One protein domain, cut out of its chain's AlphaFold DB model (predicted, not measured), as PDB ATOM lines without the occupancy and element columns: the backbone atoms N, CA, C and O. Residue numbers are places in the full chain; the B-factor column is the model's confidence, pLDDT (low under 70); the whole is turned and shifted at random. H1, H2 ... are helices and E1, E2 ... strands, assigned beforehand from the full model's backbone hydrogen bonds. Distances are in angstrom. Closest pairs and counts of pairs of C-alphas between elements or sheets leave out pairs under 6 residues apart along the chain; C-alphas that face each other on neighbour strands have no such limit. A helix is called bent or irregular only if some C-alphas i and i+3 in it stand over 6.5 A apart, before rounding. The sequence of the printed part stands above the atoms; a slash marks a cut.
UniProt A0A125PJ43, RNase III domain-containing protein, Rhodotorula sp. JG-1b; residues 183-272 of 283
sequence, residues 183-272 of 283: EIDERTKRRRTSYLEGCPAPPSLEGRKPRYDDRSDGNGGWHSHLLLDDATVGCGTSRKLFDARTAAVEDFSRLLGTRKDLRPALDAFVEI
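Overview. This is residues 183 to 272 of the 283 residues of the protein "RNase III domain-containing protein" of Rhodotorula sp. JG-1b (UniProt A0A125PJ43). What is the main picture? A sheet of three strands, E2, E3 and E4, has one long helix, H1, packed slantwise over one face, mostly on E4; H2 turns a corner after H1 near the end of the sheet where E4 begins. The short strand E1 lies near that same end, and residues 194 to 210 run in a long loop from E1 to E2. What are the counts and the size? The 90 printed residues hold E1 E2 E3 E4 H1 H2 in that order, a mixed class, with the antiparallel sheet in the order E2 - E3 - E4. The whole is compact, with a radius of gyration of the C-alphas of 12.7 A and spans of 35 by 27 by 25 A.

Arrangement. How is the sheet built? E2, residues 211 to 216, E3, residues 222 to 228, and E4, residues 231 to 238, form a meander, each strand the antiparallel neighbour of the one before, in two hairpins. N 213 and O 225 are 2.9 A apart, and N 224 and O 236 are 2.8 A apart, within hydrogen-bond range. The sheet is only just strongly twisted, with C-alphas up to 4.2 A off its plane, and E4 bends by 54 degrees at residue 234. What is on it? H1, residues 241 to 258, is on one face, making two layers, at a height over the sheet of 4.1 A, only just above its level. It lies over E4 and, only just, with 3 C-alphas, over E3, slantwise at 51 degrees to E4 on the local plane; the closest C-alphas of H1 and E4, Ala 248 and Gly 236, are 4.0 A apart. How does H2 stand? H2, residues 260 to 270, touches H1 only at the corner, through residues 255 to 256 of H1 alone, the closest C-alphas being Leu 256 and Leu 262, 6.0 A; it only grazes the sheet. Every O i to N i+4 pair is within hydrogen-bond range in H1, and 5 of 7 in H2.

Along the chain. Where are the strands? E1, residues 191 to 193, begins at C-alpha (13.339, 54.661, -51.558); E2 is 16.6 A long, E3 19.5 A and E4 21.1 A. Where are the helices? H1 is 26.3 A long from C-alpha 241 at (35.809, 46.209, -48.469). H2 is 16.0 A long, ends at C-alpha 270 (21.854, 30.391, -43.463), and is irregular: C-alphas 261 and 264 are 7.3 A apart.

Size, cuts and confidence. How far does it reach? The two C-alphas farthest apart, Glu 206 and Asn 219, are 35.8 A apart. Is it continuous and sure? The printed part has no cut, and the link E1 to E2 is long. The mean pLDDT of the printed part is 73.9, with residues 183 to 208, 265 and 268 to 272 under 70.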
ATOM      1  N   GLU A 183      16.269  55.140 -47.132       58.59
ATOM      2  CA  GLU A 183      17.443  55.469 -47.950       58.59
ATOM      3  C   GLU A 183      17.013  55.665 -49.407       58.59
ATOM      4  O   GLU A 183      16.190  54.897 -49.886       58.59
ATOM      5  N   ILE A 184      17.541  56.635 -50.157       56.25
ATOM      6  CA  ILE A 184      17.340  56.655 -51.615       56.25
ATOM      7  C   ILE A 184      18.512  55.922 -52.262       56.25
ATOM      8  O   ILE A 184      19.655  56.346 -52.150       56.25
ATOM      9  N   ASP A 185      18.218  54.828 -52.958       53.78
ATOM     10  CA  ASP A 185      19.176  54.118 -53.800       53.78
ATOM     11  C   ASP A 185      19.727  55.075 -54.865       53.78
ATOM     12  O   ASP A 185      18.979  55.545 -55.724       53.78
ATOM     13  N   GLU A 186      21.023  55.374 -54.850       49.38
ATOM     14  CA  GLU A 186      21.589  56.325 -55.811       49.38
ATOM     15  C   GLU A 186      21.510  55.847 -57.264       49.38
ATOM     16  O   GLU A 186      21.423  56.684 -58.168       49.38
ATOM     17  N   ARG A 187      21.499  54.528 -57.491       49.22
ATOM     18  CA  ARG A 187      21.449  53.909 -58.818       49.22
ATOM     19  C   ARG A 187      20.027  53.858 -59.361       49.22
ATOM     20  O   ARG A 187      19.816  54.110 -60.543       49.22
ATOM     21  N   THR A 188      19.053  53.516 -58.522       53.44
ATOM     22  CA  THR A 188      17.653  53.339 -58.957       53.44
ATOM     23  C   THR A 188      16.760  54.537 -58.641       53.44
ATOM     24  O   THR A 188      15.629  54.597 -59.122       53.44
ATOM     25  N   LYS A 189      17.255  55.490 -57.842       63.00
ATOM     26  CA  LYS A 189      16.526  56.644 -57.290       63.00
ATOM     27  C   LYS A 189      15.247  56.261 -56.536       63.00
ATOM     28  O   LYS A 189      14.368  57.098 -56.337       63.00
ATOM     29  N   ARG A 190      15.130  55.003 -56.096       50.84
ATOM     30  CA  ARG A 190      13.992  54.498 -55.314       50.84
ATOM     31  C   ARG A 190      14.293  54.562 -53.823       50.84
ATOM     32  O   ARG A 190      15.433  54.381 -53.410       50.84
ATOM     33  N   ARG A 191      13.252  54.783 -53.018       57.81
ATOM     34  CA  ARG A 191      13.339  54.661 -51.558       57.81
ATOM     35  C   ARG A 191      13.489  53.183 -51.183       57.81
ATOM     36  O   ARG A 191      12.682  52.368 -51.620       57.81
ATOM     37  N   ARG A 192      14.504  52.865 -50.389       63.12
ATOM     38  CA  ARG A 192      14.753  51.577 -49.750       63.12
ATOM     39  C   ARG A 192      14.317  51.652 -48.296       63.12
ATOM     40  O   ARG A 192      14.601  52.633 -47.605       63.12
ATOM     41  N   THR A 193      13.644  50.606 -47.849       61.31
ATOM     42  CA  THR A 193      13.239  50.434 -46.456       61.31
ATOM     43  C   THR A 193      14.452  49.972 -45.653       61.31
ATOM     44  O   THR A 193      15.121  49.020 -46.042       61.31
ATOM     45  N   SER A 194      14.788  50.643 -44.557       58.59
ATOM     46  CA  SER A 194      15.878  50.218 -43.671       58.59
ATOM     47  C   SER A 194      15.322  49.499 -42.446       58.59
ATOM     48  O   SER A 194      14.227  49.803 -41.991       58.59
ATOM     49  N   TYR A 195      16.056  48.552 -41.875       62.25
ATOM     50  CA  TYR A 195      15.702  47.932 -40.592       62.25
ATOM     51  C   TYR A 195      16.500  48.486 -39.409       62.25
ATOM     52  O   TYR A 195      16.298  48.045 -38.275       62.25
ATOM     53  N   LEU A 196      17.378  49.458 -39.665       59.75
ATOM     54  CA  LEU A 196      18.138  50.173 -38.643       59.75
ATOM     55  C   LEU A 196      17.199  51.007 -37.745       59.75
ATOM     56  O   LEU A 196      16.087  51.363 -38.151       59.75
ATOM     57  N   GLU A 197      17.628  51.313 -36.513       50.06
ATOM     58  CA  GLU A 197      16.833  52.098 -35.551       50.06
ATOM     59  C   GLU A 197      16.295  53.399 -36.184       50.06
ATOM     60  O   GLU A 197      17.058  54.234 -36.665       50.06
ATOM     61  N   GLY A 198      14.963  53.577 -36.176       50.84
ATOM     62  CA  GLY A 198      14.287  54.777 -36.690       50.84
ATOM     63  C   GLY A 198      13.530  54.633 -38.020       50.84
ATOM     64  O   GLY A 198      13.044  55.642 -38.531       50.84
ATOM     65  N   CYS A 199      13.389  53.424 -38.578       44.19
ATOM     66  CA  CYS A 199      12.603  53.170 -39.794       44.19
ATOM     67  C   CYS A 199      11.299  52.386 -39.538       44.19
ATOM     68  O   CYS A 199      11.314  51.438 -38.748       44.19
ATOM     69  N   PRO A 200      10.173  52.722 -40.205       41.34
ATOM     70  CA  PRO A 200       8.969  51.889 -40.179       41.34
ATOM     71  C   PRO A 200       9.192  50.504 -40.826       41.34
ATOM     72  O   PRO A 200       9.956  50.359 -41.777       41.34
ATOM     73  N   ALA A 201       8.517  49.494 -40.263       47.97
ATOM     74  CA  ALA A 201       8.591  48.062 -40.589       47.97
ATOM     75  C   ALA A 201       7.908  47.695 -41.949       47.97
ATOM     76  O   ALA A 201       7.416  48.591 -42.631       47.97
ATOM     77  N   PRO A 202       7.879  46.425 -42.407       49.50
ATOM     78  CA  PRO A 202       8.718  45.961 -43.512       49.50
ATOM     79  C   PRO A 202       7.988  45.501 -44.793       49.50
ATOM     80  O   PRO A 202       6.808  45.161 -44.727       49.50
ATOM     81  N   PRO A 203       8.676  45.400 -45.954       53.78
ATOM     82  CA  PRO A 203       8.258  44.507 -47.037       53.78
ATOM     83  C   PRO A 203       8.552  43.033 -46.689       53.78
ATOM     84  O   PRO A 203       9.353  42.742 -45.803       53.78
ATOM     85  N   SER A 204       7.874  42.112 -47.382       56.34
ATOM     86  CA  SER A 204       8.037  40.658 -47.227       56.34
ATOM     87  C   SER A 204       9.512  40.243 -47.273       56.34
ATOM     88  O   SER A 204      10.245  40.660 -48.157       56.34
ATOM     89  N   LEU A 205       9.953  39.407 -46.333       58.97
ATOM     90  CA  LEU A 205      11.316  38.858 -46.300       58.97
ATOM     91  C   LEU A 205      11.434  37.540 -47.092       58.97
ATOM     92  O   LEU A 205      12.384  36.783 -46.903       58.97
ATOM     93  N   GLU A 206      10.469  37.232 -47.960       59.53
ATOM     94  CA  GLU A 206      10.398  35.941 -48.643       59.53
ATOM     95  C   GLU A 206      11.213  35.906 -49.949       59.53
ATOM     96  O   GLU A 206      10.950  36.624 -50.913       59.53
ATOM     97  N   GLY A 207      12.174  34.977 -50.009       58.00
ATOM     98  CA  GLY A 207      12.591  34.344 -51.265       58.00
ATOM     99  C   GLY A 207      13.704  35.013 -52.077       58.00
ATOM    100  O   GLY A 207      13.938  34.598 -53.214       58.00
ATOM    101  N   ARG A 208      14.425  36.012 -51.547       67.06
ATOM    102  CA  ARG A 208      15.563  36.628 -52.261       67.06
ATOM    103  C   ARG A 208      16.893  36.479 -51.534       67.06
ATOM    104  O   ARG A 208      16.971  36.607 -50.318       67.06
ATOM    105  N   LYS A 209      17.955  36.260 -52.319       78.00
ATOM    106  CA  LYS A 209      19.315  36.093 -51.801       78.00
ATOM    107  C   LYS A 209      19.843  37.390 -51.169       78.00
ATOM    108  O   LYS A 209      19.640  38.454 -51.765       78.00
ATOM    109  N   PRO A 210      20.549  37.317 -50.023       83.25
ATOM    110  CA  PRO A 210      21.234  38.466 -49.454       83.25
ATOM    111  C   PRO A 210      22.258  39.019 -50.448       83.25
ATOM    112  O   PRO A 210      22.925  38.272 -51.167       83.25
ATOM    113  N   ARG A 211      22.380  40.345 -50.502       87.50
ATOM    114  CA  ARG A 211      23.332  41.041 -51.379       87.50
ATOM    115  C   ARG A 211      23.973  42.216 -50.655       87.50
ATOM    116  O   ARG A 211      23.366  42.776 -49.750       87.50
ATOM    117  N   TYR A 212      25.160  42.617 -51.092       85.38
ATOM    118  CA  TYR A 212      25.812  43.825 -50.596       85.38
ATOM    119  C   TYR A 212      25.587  44.999 -51.548       85.38
ATOM    120  O   TYR A 212      25.637  44.832 -52.768       85.38
ATOM    121  N   ASP A 213      25.348  46.179 -50.985       85.69
ATOM    122  CA  ASP A 213      25.496  47.460 -51.671       85.69
ATOM    123  C   ASP A 213      26.694  48.192 -51.070       85.69
ATOM    124  O   ASP A 213      26.625  48.726 -49.962       85.69
ATOM    125  N   ASP A 214      27.815  48.131 -51.784       85.88
ATOM    126  CA  ASP A 214      29.095  48.669 -51.346       85.88
ATOM    127  C   ASP A 214      29.338  50.038 -51.970       85.88
ATOM    128  O   ASP A 214      29.297  50.202 -53.192       85.88
ATOM    129  N   ARG A 215      29.651  51.017 -51.127       84.19
ATOM    130  CA  ARG A 215      29.924  52.394 -51.536       84.19
ATOM    131  C   ARG A 215      31.270  52.844 -51.002       84.19
ATOM    132  O   ARG A 215      31.682  52.445 -49.916       84.19
ATOM    133  N   SER A 216      31.962  53.699 -51.749       81.38
ATOM    134  CA  SER A 216      33.127  54.402 -51.210       81.38
ATOM    135  C   SER A 216      32.664  55.459 -50.209       81.38
ATOM    136  O   SER A 216      31.757  56.227 -50.522       81.38
ATOM    137  N   ASP A 217      33.309  55.557 -49.052       76.25
ATOM    138  CA  ASP A 217      32.950  56.526 -48.001       76.25
ATOM    139  C   ASP A 217      33.515  57.947 -48.232       76.25
ATOM    140  O   ASP A 217      33.365  58.828 -47.386       76.25
ATOM    141  N   GLY A 218      34.214  58.168 -49.353       72.38
ATOM    142  CA  GLY A 218      34.874  59.434 -49.693       72.38
ATOM    143  C   GLY A 218      36.187  59.712 -48.944       72.38
ATOM    144  O   GLY A 218      36.930  60.605 -49.343       72.38
ATOM    145  N   ASN A 219      36.528  58.922 -47.922       78.12
ATOM    146  CA  ASN A 219      37.729  59.056 -47.086       78.12
ATOM    147  C   ASN A 219      38.745  57.922 -47.311       78.12
ATOM    148  O   ASN A 219      39.625  57.679 -46.479       78.12
ATOM    149  N   GLY A 220      38.640  57.226 -48.444       78.38
ATOM    150  CA  GLY A 220      39.494  56.086 -48.778       78.38
ATOM    151  C   GLY A 220      39.090  54.785 -48.077       78.38
ATOM    152  O   GLY A 220      39.904  53.864 -48.006       78.38
ATOM    153  N   GLY A 221      37.867  54.709 -47.554       86.00
ATOM    154  CA  GLY A 221      37.246  53.502 -47.031       86.00
ATOM    155  C   GLY A 221      35.978  53.105 -47.787       86.00
ATOM    156  O   GLY A 221      35.626  53.644 -48.841       86.00
ATOM    157  N   TRP A 222      35.314  52.102 -47.234       87.62
ATOM    158  CA  TRP A 222      34.146  51.426 -47.767       87.62
ATOM    159  C   TRP A 222      33.022  51.458 -46.744       87.62
ATOM    160  O   TRP A 222      33.247  51.274 -45.546       87.62
ATOM    161  N   HIS A 223      31.813  51.648 -47.249       90.00
ATOM    162  CA  HIS A 223      30.559  51.594 -46.528       90.00
ATOM    163  C   HIS A 223      29.681  50.539 -47.205       90.00
ATOM    164  O   HIS A 223      29.239  50.722 -48.339       90.00
ATOM    165  N   SER A 224      29.490  49.408 -46.534       86.62
ATOM    166  CA  SER A 224      28.789  48.241 -47.064       86.62
ATOM    167  C   SER A 224      27.441  48.078 -46.376       86.62
ATOM    168  O   SER A 224      27.365  47.999 -45.150       86.62
ATOM    169  N   HIS A 225      26.381  47.984 -47.173       88.81
ATOM    170  CA  HIS A 225      25.026  47.705 -46.710       88.81
ATOM    171  C   HIS A 225      24.669  46.256 -47.040       88.81
ATOM    172  O   HIS A 225      24.766  45.847 -48.198       88.81
ATOM    173  N   LEU A 226      24.228  45.483 -46.049       87.62
ATOM    174  CA  LEU A 226      23.663  44.153 -46.264       87.62
ATOM    175  C   LEU A 226      22.170  44.291 -46.573       87.62
ATOM    176  O   LEU A 226      21.418  44.841 -45.768       87.62
ATOM    177  N   LEU A 227      21.744  43.793 -47.731       84.69
ATOM    178  CA  LEU A 227      20.375  43.901 -48.222       84.69
ATOM    179  C   LEU A 227      19.675  42.537 -48.261       84.69
ATOM    180  O   LEU A 227      20.236  41.568 -48.775       84.69
ATOM    181  N   LEU A 228      18.420  42.510 -47.819       82.12
ATOM    182  CA  LEU A 228      17.478  41.390 -47.894       82.12
ATOM    183  C   LEU A 228      16.146  41.930 -48.431       82.12
ATOM    184  O   LEU A 228      15.578  42.848 -47.852       82.12
ATOM    185  N   ASP A 229      15.717  41.421 -49.589       75.75
ATOM    186  CA  ASP A 229      14.589  41.932 -50.390       75.75
ATOM    187  C   ASP A 229      14.505  43.472 -50.468       75.75
ATOM    188  O   ASP A 229      13.546  44.110 -50.045       75.75
ATOM    189  N   ASP A 230      15.576  44.087 -50.987       72.94
ATOM    190  CA  ASP A 230      15.723  45.544 -51.152       72.94
ATOM    191  C   ASP A 230      15.760  46.368 -49.857       72.94
ATOM    192  O   ASP A 230      15.896  47.594 -49.919       72.94
ATOM    193  N   ALA A 231      15.734  45.708 -48.701       77.56
ATOM    194  CA  ALA A 231      15.809  46.364 -47.416       77.56
ATOM    195  C   ALA A 231      17.170  46.181 -46.744       77.56
ATOM    196  O   ALA A 231      17.745  45.092 -46.738       77.56
ATOM    197  N   THR A 232      17.687  47.262 -46.165       84.06
ATOM    198  CA  THR A 232      18.978  47.260 -45.469       84.06
ATOM    199  C   THR A 232      18.816  46.632 -44.092       84.06
ATOM    200  O   THR A 232      18.145  47.197 -43.230       84.06
ATOM    201  N   VAL A 233      19.436  45.473 -43.880       85.00
ATOM    202  CA  VAL A 233      19.382  44.705 -42.625       85.00
ATOM    203  C   VAL A 233      20.677  44.770 -41.816       85.00
ATOM    204  O   VAL A 233      20.718  44.268 -40.702       85.00
ATOM    205  N   GLY A 234      21.727  45.388 -42.349       87.88
ATOM    206  CA  GLY A 234      22.983  45.600 -41.636       87.88
ATOM    207  C   GLY A 234      23.867  46.602 -42.359       87.88
ATOM    208  O   GLY A 234      23.743  46.791 -43.572       87.88
ATOM    209  N   CYS A 235      24.744  47.262 -41.613       91.88
ATOM    210  CA  CYS A 235      25.625  48.295 -42.137       91.88
ATOM    211  C   CYS A 235      27.016  48.213 -41.495       91.88
ATOM    212  O   CYS A 235      27.144  48.000 -40.291       91.88
ATOM    213  N   GLY A 236      28.066  48.380 -42.301       89.31
ATOM    214  CA  GLY A 236      29.448  48.347 -41.833       89.31
ATOM    215  C   GLY A 236      30.350  49.317 -42.584       89.31
ATOM    216  O   GLY A 236      30.178  49.552 -43.779       89.31
ATOM    217  N   THR A 237      31.334  49.880 -41.880       87.44
ATOM    218  CA  THR A 237      32.346  50.774 -42.464       87.44
ATOM    219  C   THR A 237      33.751  50.280 -42.139       87.44
ATOM    220  O   THR A 237      34.026  49.868 -41.013       87.44
ATOM    221  N   SER A 238      34.656  50.297 -43.118       89.62
ATOM    222  CA  SER A 238      36.074  49.970 -42.911       89.62
ATOM    223  C   SER A 238      36.945  50.483 -44.056       89.62
ATOM    224  O   SER A 238      36.466  50.764 -45.145       89.62
ATOM    225  N   ARG A 239      38.264  50.545 -43.851       87.81
ATOM    226  CA  ARG A 239      39.227  50.851 -44.924       87.81
ATOM    227  C   ARG A 239      39.294  49.765 -46.000       87.81
ATOM    228  O   ARG A 239      39.670  50.055 -47.131       87.81
ATOM    229  N   LYS A 240      38.960  48.517 -45.661       92.00
ATOM    230  CA  LYS A 240      38.923  47.388 -46.600       92.00
ATOM    231  C   LYS A 240      37.481  46.956 -46.828       92.00
ATOM    232  O   LYS A 240      36.713  46.846 -45.879       92.00
ATOM    233  N   LEU A 241      37.149  46.644 -48.079       87.25
ATOM    234  CA  LEU A 241      35.809  46.209 -48.469       87.25
ATOM    235  C   LEU A 241      35.354  44.953 -47.712       87.25
ATOM    236  O   LEU A 241      34.229  44.893 -47.229       87.25
ATOM    237  N   PHE A 242      36.239  43.961 -47.579       90.56
ATOM    238  CA  PHE A 242      35.940  42.728 -46.848       90.56
ATOM    239  C   PHE A 242      35.539  43.016 -45.396       90.56
ATOM    240  O   PHE A 242      34.486  42.577 -44.949       90.56
ATOM    241  N   ASP A 243      36.327  43.833 -44.700       88.75
ATOM    242  CA  ASP A 243      36.070  44.209 -43.310       88.75
ATOM    243  C   ASP A 243      34.762  45.012 -43.167       88.75
ATOM    244  O   ASP A 243      34.038  44.833 -42.191       88.75
ATOM    245  N   ALA A 244      34.429  45.869 -44.141       84.25
ATOM    246  CA  ALA A 244      33.170  46.619 -44.149       84.25
ATOM    247  C   ALA A 244      31.955  45.685 -44.292       84.25
ATOM    248  O   ALA A 244      30.964  45.848 -43.582       84.25
ATOM    249  N   ARG A 245      32.047  44.661 -45.150       91.88
ATOM    250  CA  ARG A 245      31.013  43.623 -45.282       91.88
ATOM    251  C   ARG A 245      30.889  42.768 -44.020       91.88
ATOM    252  O   ARG A 245      29.772  42.536 -43.568       91.88
ATOM    253  N   THR A 246      32.009  42.361 -43.417       89.06
ATOM    254  CA  THR A 246      32.018  41.633 -42.136       89.06
ATOM    255  C   THR A 246      31.324  42.443 -41.044       89.06
ATOM    256  O   THR A 246      30.426  41.931 -40.381       89.06
ATOM    257  N   ALA A 247      31.649  43.733 -40.927       85.38
ATOM    258  CA  ALA A 247      30.992  44.631 -39.982       85.38
ATOM    259  C   ALA A 247      29.477  44.757 -40.241       85.38
ATOM    260  O   ALA A 247      28.701  44.798 -39.289       85.38
ATOM    261  N   ALA A 248      29.031  44.748 -41.505       87.62
ATOM    262  CA  ALA A 248      27.604  44.761 -41.844       87.62
ATOM    263  C   ALA A 248      26.868  43.479 -41.403       87.62
ATOM    264  O   ALA A 248      25.720  43.548 -40.966       87.62
ATOM    265  N   VAL A 249      27.527  42.316 -41.470       89.81
ATOM    266  CA  VAL A 249      26.986  41.037 -40.969       89.81
ATOM    267  C   VAL A 249      26.958  40.997 -39.439       89.81
ATOM    268  O   VAL A 249      25.989  40.514 -38.849       89.81
ATOM    269  N   GLU A 250      27.992  41.519 -38.777       86.88
ATOM    270  CA  GLU A 250      28.021  41.651 -37.316       86.88
ATOM    271  C   GLU A 250      26.901  42.570 -36.811       86.88
ATOM    272  O   GLU A 250      26.241  42.264 -35.815       86.88
ATOM    273  N   ASP A 251      26.647  43.675 -37.518       87.62
ATOM    274  CA  ASP A 251      25.548  44.589 -37.214       87.62
ATOM    275  C   ASP A 251      24.177  43.915 -37.392       87.62
ATOM    276  O   ASP A 251      23.344  43.967 -36.485       87.62
ATOM    277  N   PHE A 252      23.978  43.164 -38.481       88.25
ATOM    278  CA  PHE A 252      22.777  42.337 -38.666       88.25
ATOM    279  C   PHE A 252      22.599  41.301 -37.543       88.25
ATOM    280  O   PHE A 252      21.505  41.143 -36.998       88.25
ATOM    281  N   SER A 253      23.680  40.641 -37.122       85.56
ATOM    282  CA  SER A 253      23.658  39.674 -36.014       85.56
ATOM    283  C   SER A 253      23.245  40.327 -34.690       85.56
ATOM    284  O   SER A 253      22.478  39.754 -33.912       85.56
ATOM    285  N   ARG A 254      23.696  41.562 -34.445       83.38
ATOM    286  CA  ARG A 254      23.281  42.367 -33.288       83.38
ATOM    287  C   ARG A 254      21.796  42.731 -33.360       83.38
ATOM    288  O   ARG A 254      21.097  42.641 -32.347       83.38
ATOM    289  N   LEU A 255      21.300  43.092 -34.544       81.69
ATOM    290  CA  LEU A 255      19.879  43.373 -34.772       81.69
ATOM    291  C   LEU A 255      19.016  42.134 -34.517       81.69
ATOM    292  O   LEU A 255      18.012  42.243 -33.822       81.69
ATOM    293  N   LEU A 256      19.436  40.943 -34.948       81.19
ATOM    294  CA  LEU A 256      18.730  39.687 -34.652       81.19
ATOM    295  C   LEU A 256      18.617  39.395 -33.147       81.19
ATOM    296  O   LEU A 256      17.614  38.837 -32.693       81.19
ATOM    297  N   GLY A 257      19.618  39.801 -32.359       79.31
ATOM    298  CA  GLY A 257      19.591  39.683 -30.898       79.31
ATOM    299  C   GLY A 257      18.522  40.557 -30.228       79.31
ATOM    300  O   GLY A 257      18.031  40.212 -29.154       79.31
ATOM    301  N   THR A 258      18.131  41.661 -30.867       78.88
ATOM    302  CA  THR A 258      17.159  42.632 -30.331       78.88
ATOM    303  C   THR A 258      15.782  42.538 -31.000       78.88
ATOM    304  O   THR A 258      14.769  42.802 -30.353       78.88
ATOM    305  N   ARG A 259      15.714  42.087 -32.260       76.56
ATOM    306  CA  ARG A 259      14.505  42.008 -33.091       76.56
ATOM    307  C   ARG A 259      14.203  40.585 -33.550       76.56
ATOM    308  O   ARG A 259      14.705  40.095 -34.558       76.56
ATOM    309  N   LYS A 260      13.314  39.919 -32.805       77.81
ATOM    310  CA  LYS A 260      12.889  38.531 -33.079       77.81
ATOM    311  C   LYS A 260      12.115  38.373 -34.389       77.81
ATOM    312  O   LYS A 260      12.068  37.269 -34.920       77.81
ATOM    313  N   ASP A 261      11.517  39.444 -34.895       74.88
ATOM    314  CA  ASP A 261      10.760  39.465 -36.146       74.88
ATOM    315  C   ASP A 261      11.652  39.399 -37.399       74.88
ATOM    316  O   ASP A 261      11.157  39.120 -38.484       74.88
ATOM    317  N   LEU A 262      12.970  39.561 -37.240       73.69
ATOM    318  CA  LEU A 262      13.962  39.352 -38.301       73.69
ATOM    319  C   LEU A 262      14.445  37.894 -38.410       73.69
ATOM    320  O   LEU A 262      15.230  37.579 -39.298       73.69
ATOM    321  N   ARG A 263      13.981  36.981 -37.544       75.69
ATOM    322  CA  ARG A 263      14.391  35.562 -37.575       75.69
ATOM    323  C   ARG A 263      14.147  34.853 -38.917       75.69
ATOM    324  O   ARG A 263      15.062  34.160 -39.339       75.69
ATOM    325  N   PRO A 264      13.027  35.058 -39.634       71.38
ATOM    326  CA  PRO A 264      12.847  34.443 -40.953       71.38
ATOM    327  C   PRO A 264      13.925  34.850 -41.973       71.38
ATOM    328  O   PRO A 264      14.284  34.065 -42.845       71.38
ATOM    329  N   ALA A 265      14.497  36.055 -41.844       69.00
ATOM    330  CA  ALA A 265      15.613  36.486 -42.686       69.00
ATOM    331  C   ALA A 265      16.939  35.798 -42.328       69.00
ATOM    332  O   ALA A 265      17.799  35.667 -43.195       69.00
ATOM    333  N   LEU A 266      17.112  35.348 -41.079       72.75
ATOM    334  CA  LEU A 266      18.264  34.534 -40.687       72.75
ATOM    335  C   LEU A 266      18.207  33.158 -41.355       72.75
ATOM    336  O   LEU A 266      19.226  32.709 -41.870       72.75
ATOM    337  N   ASP A 267      17.033  32.529 -41.405       70.31
ATOM    338  CA  ASP A 267      16.866  31.221 -42.049       70.31
ATOM    339  C   ASP A 267      17.202  31.307 -43.552       70.31
ATOM    340  O   ASP A 267      17.982  30.503 -44.064       70.31
ATOM    341  N   ALA A 268      16.751  32.374 -44.226       67.06
ATOM    342  CA  ALA A 268      17.135  32.674 -45.609       67.06
ATOM    343  C   ALA A 268      18.639  32.971 -45.776       67.06
ATOM    344  O   ALA A 268      19.220  32.689 -46.822       67.06
ATOM    345  N   PHE A 269      19.292  33.549 -44.766       69.25
ATOM    346  CA  PHE A 269      20.727  33.843 -44.797       69.25
ATOM    347  C   PHE A 269      21.579  32.575 -44.625       69.25
ATOM    348  O   PHE A 269      22.595  32.420 -45.302       69.25
ATOM    349  N   VAL A 270      21.154  31.654 -43.754       68.44
ATOM    350  CA  VAL A 270      21.854  30.391 -43.463       68.44
ATOM    351  C   VAL A 270      21.798  29.425 -44.648       68.44
ATOM    352  O   VAL A 270      22.810  28.798 -44.946       68.44
ATOM    353  N   GLU A 271      20.681  29.359 -45.380       60.00
ATOM    354  CA  GLU A 271      20.580  28.536 -46.599       60.00
ATOM    355  C   GLU A 271      21.495  29.011 -47.743       60.00
ATOM    356  O   GLU A 271      21.747  28.264 -48.687       60.00
ATOM    357  N   ILE A 272      21.998  30.251 -47.683       54.75
ATOM    358  CA  ILE A 272      22.724  30.898 -48.788       54.75
ATOM    359  C   ILE A 272      24.201  31.131 -48.462       54.75
ATOM    360  O   ILE A 272      24.989  31.407 -49.365       54.75
TER     361      ILE A 272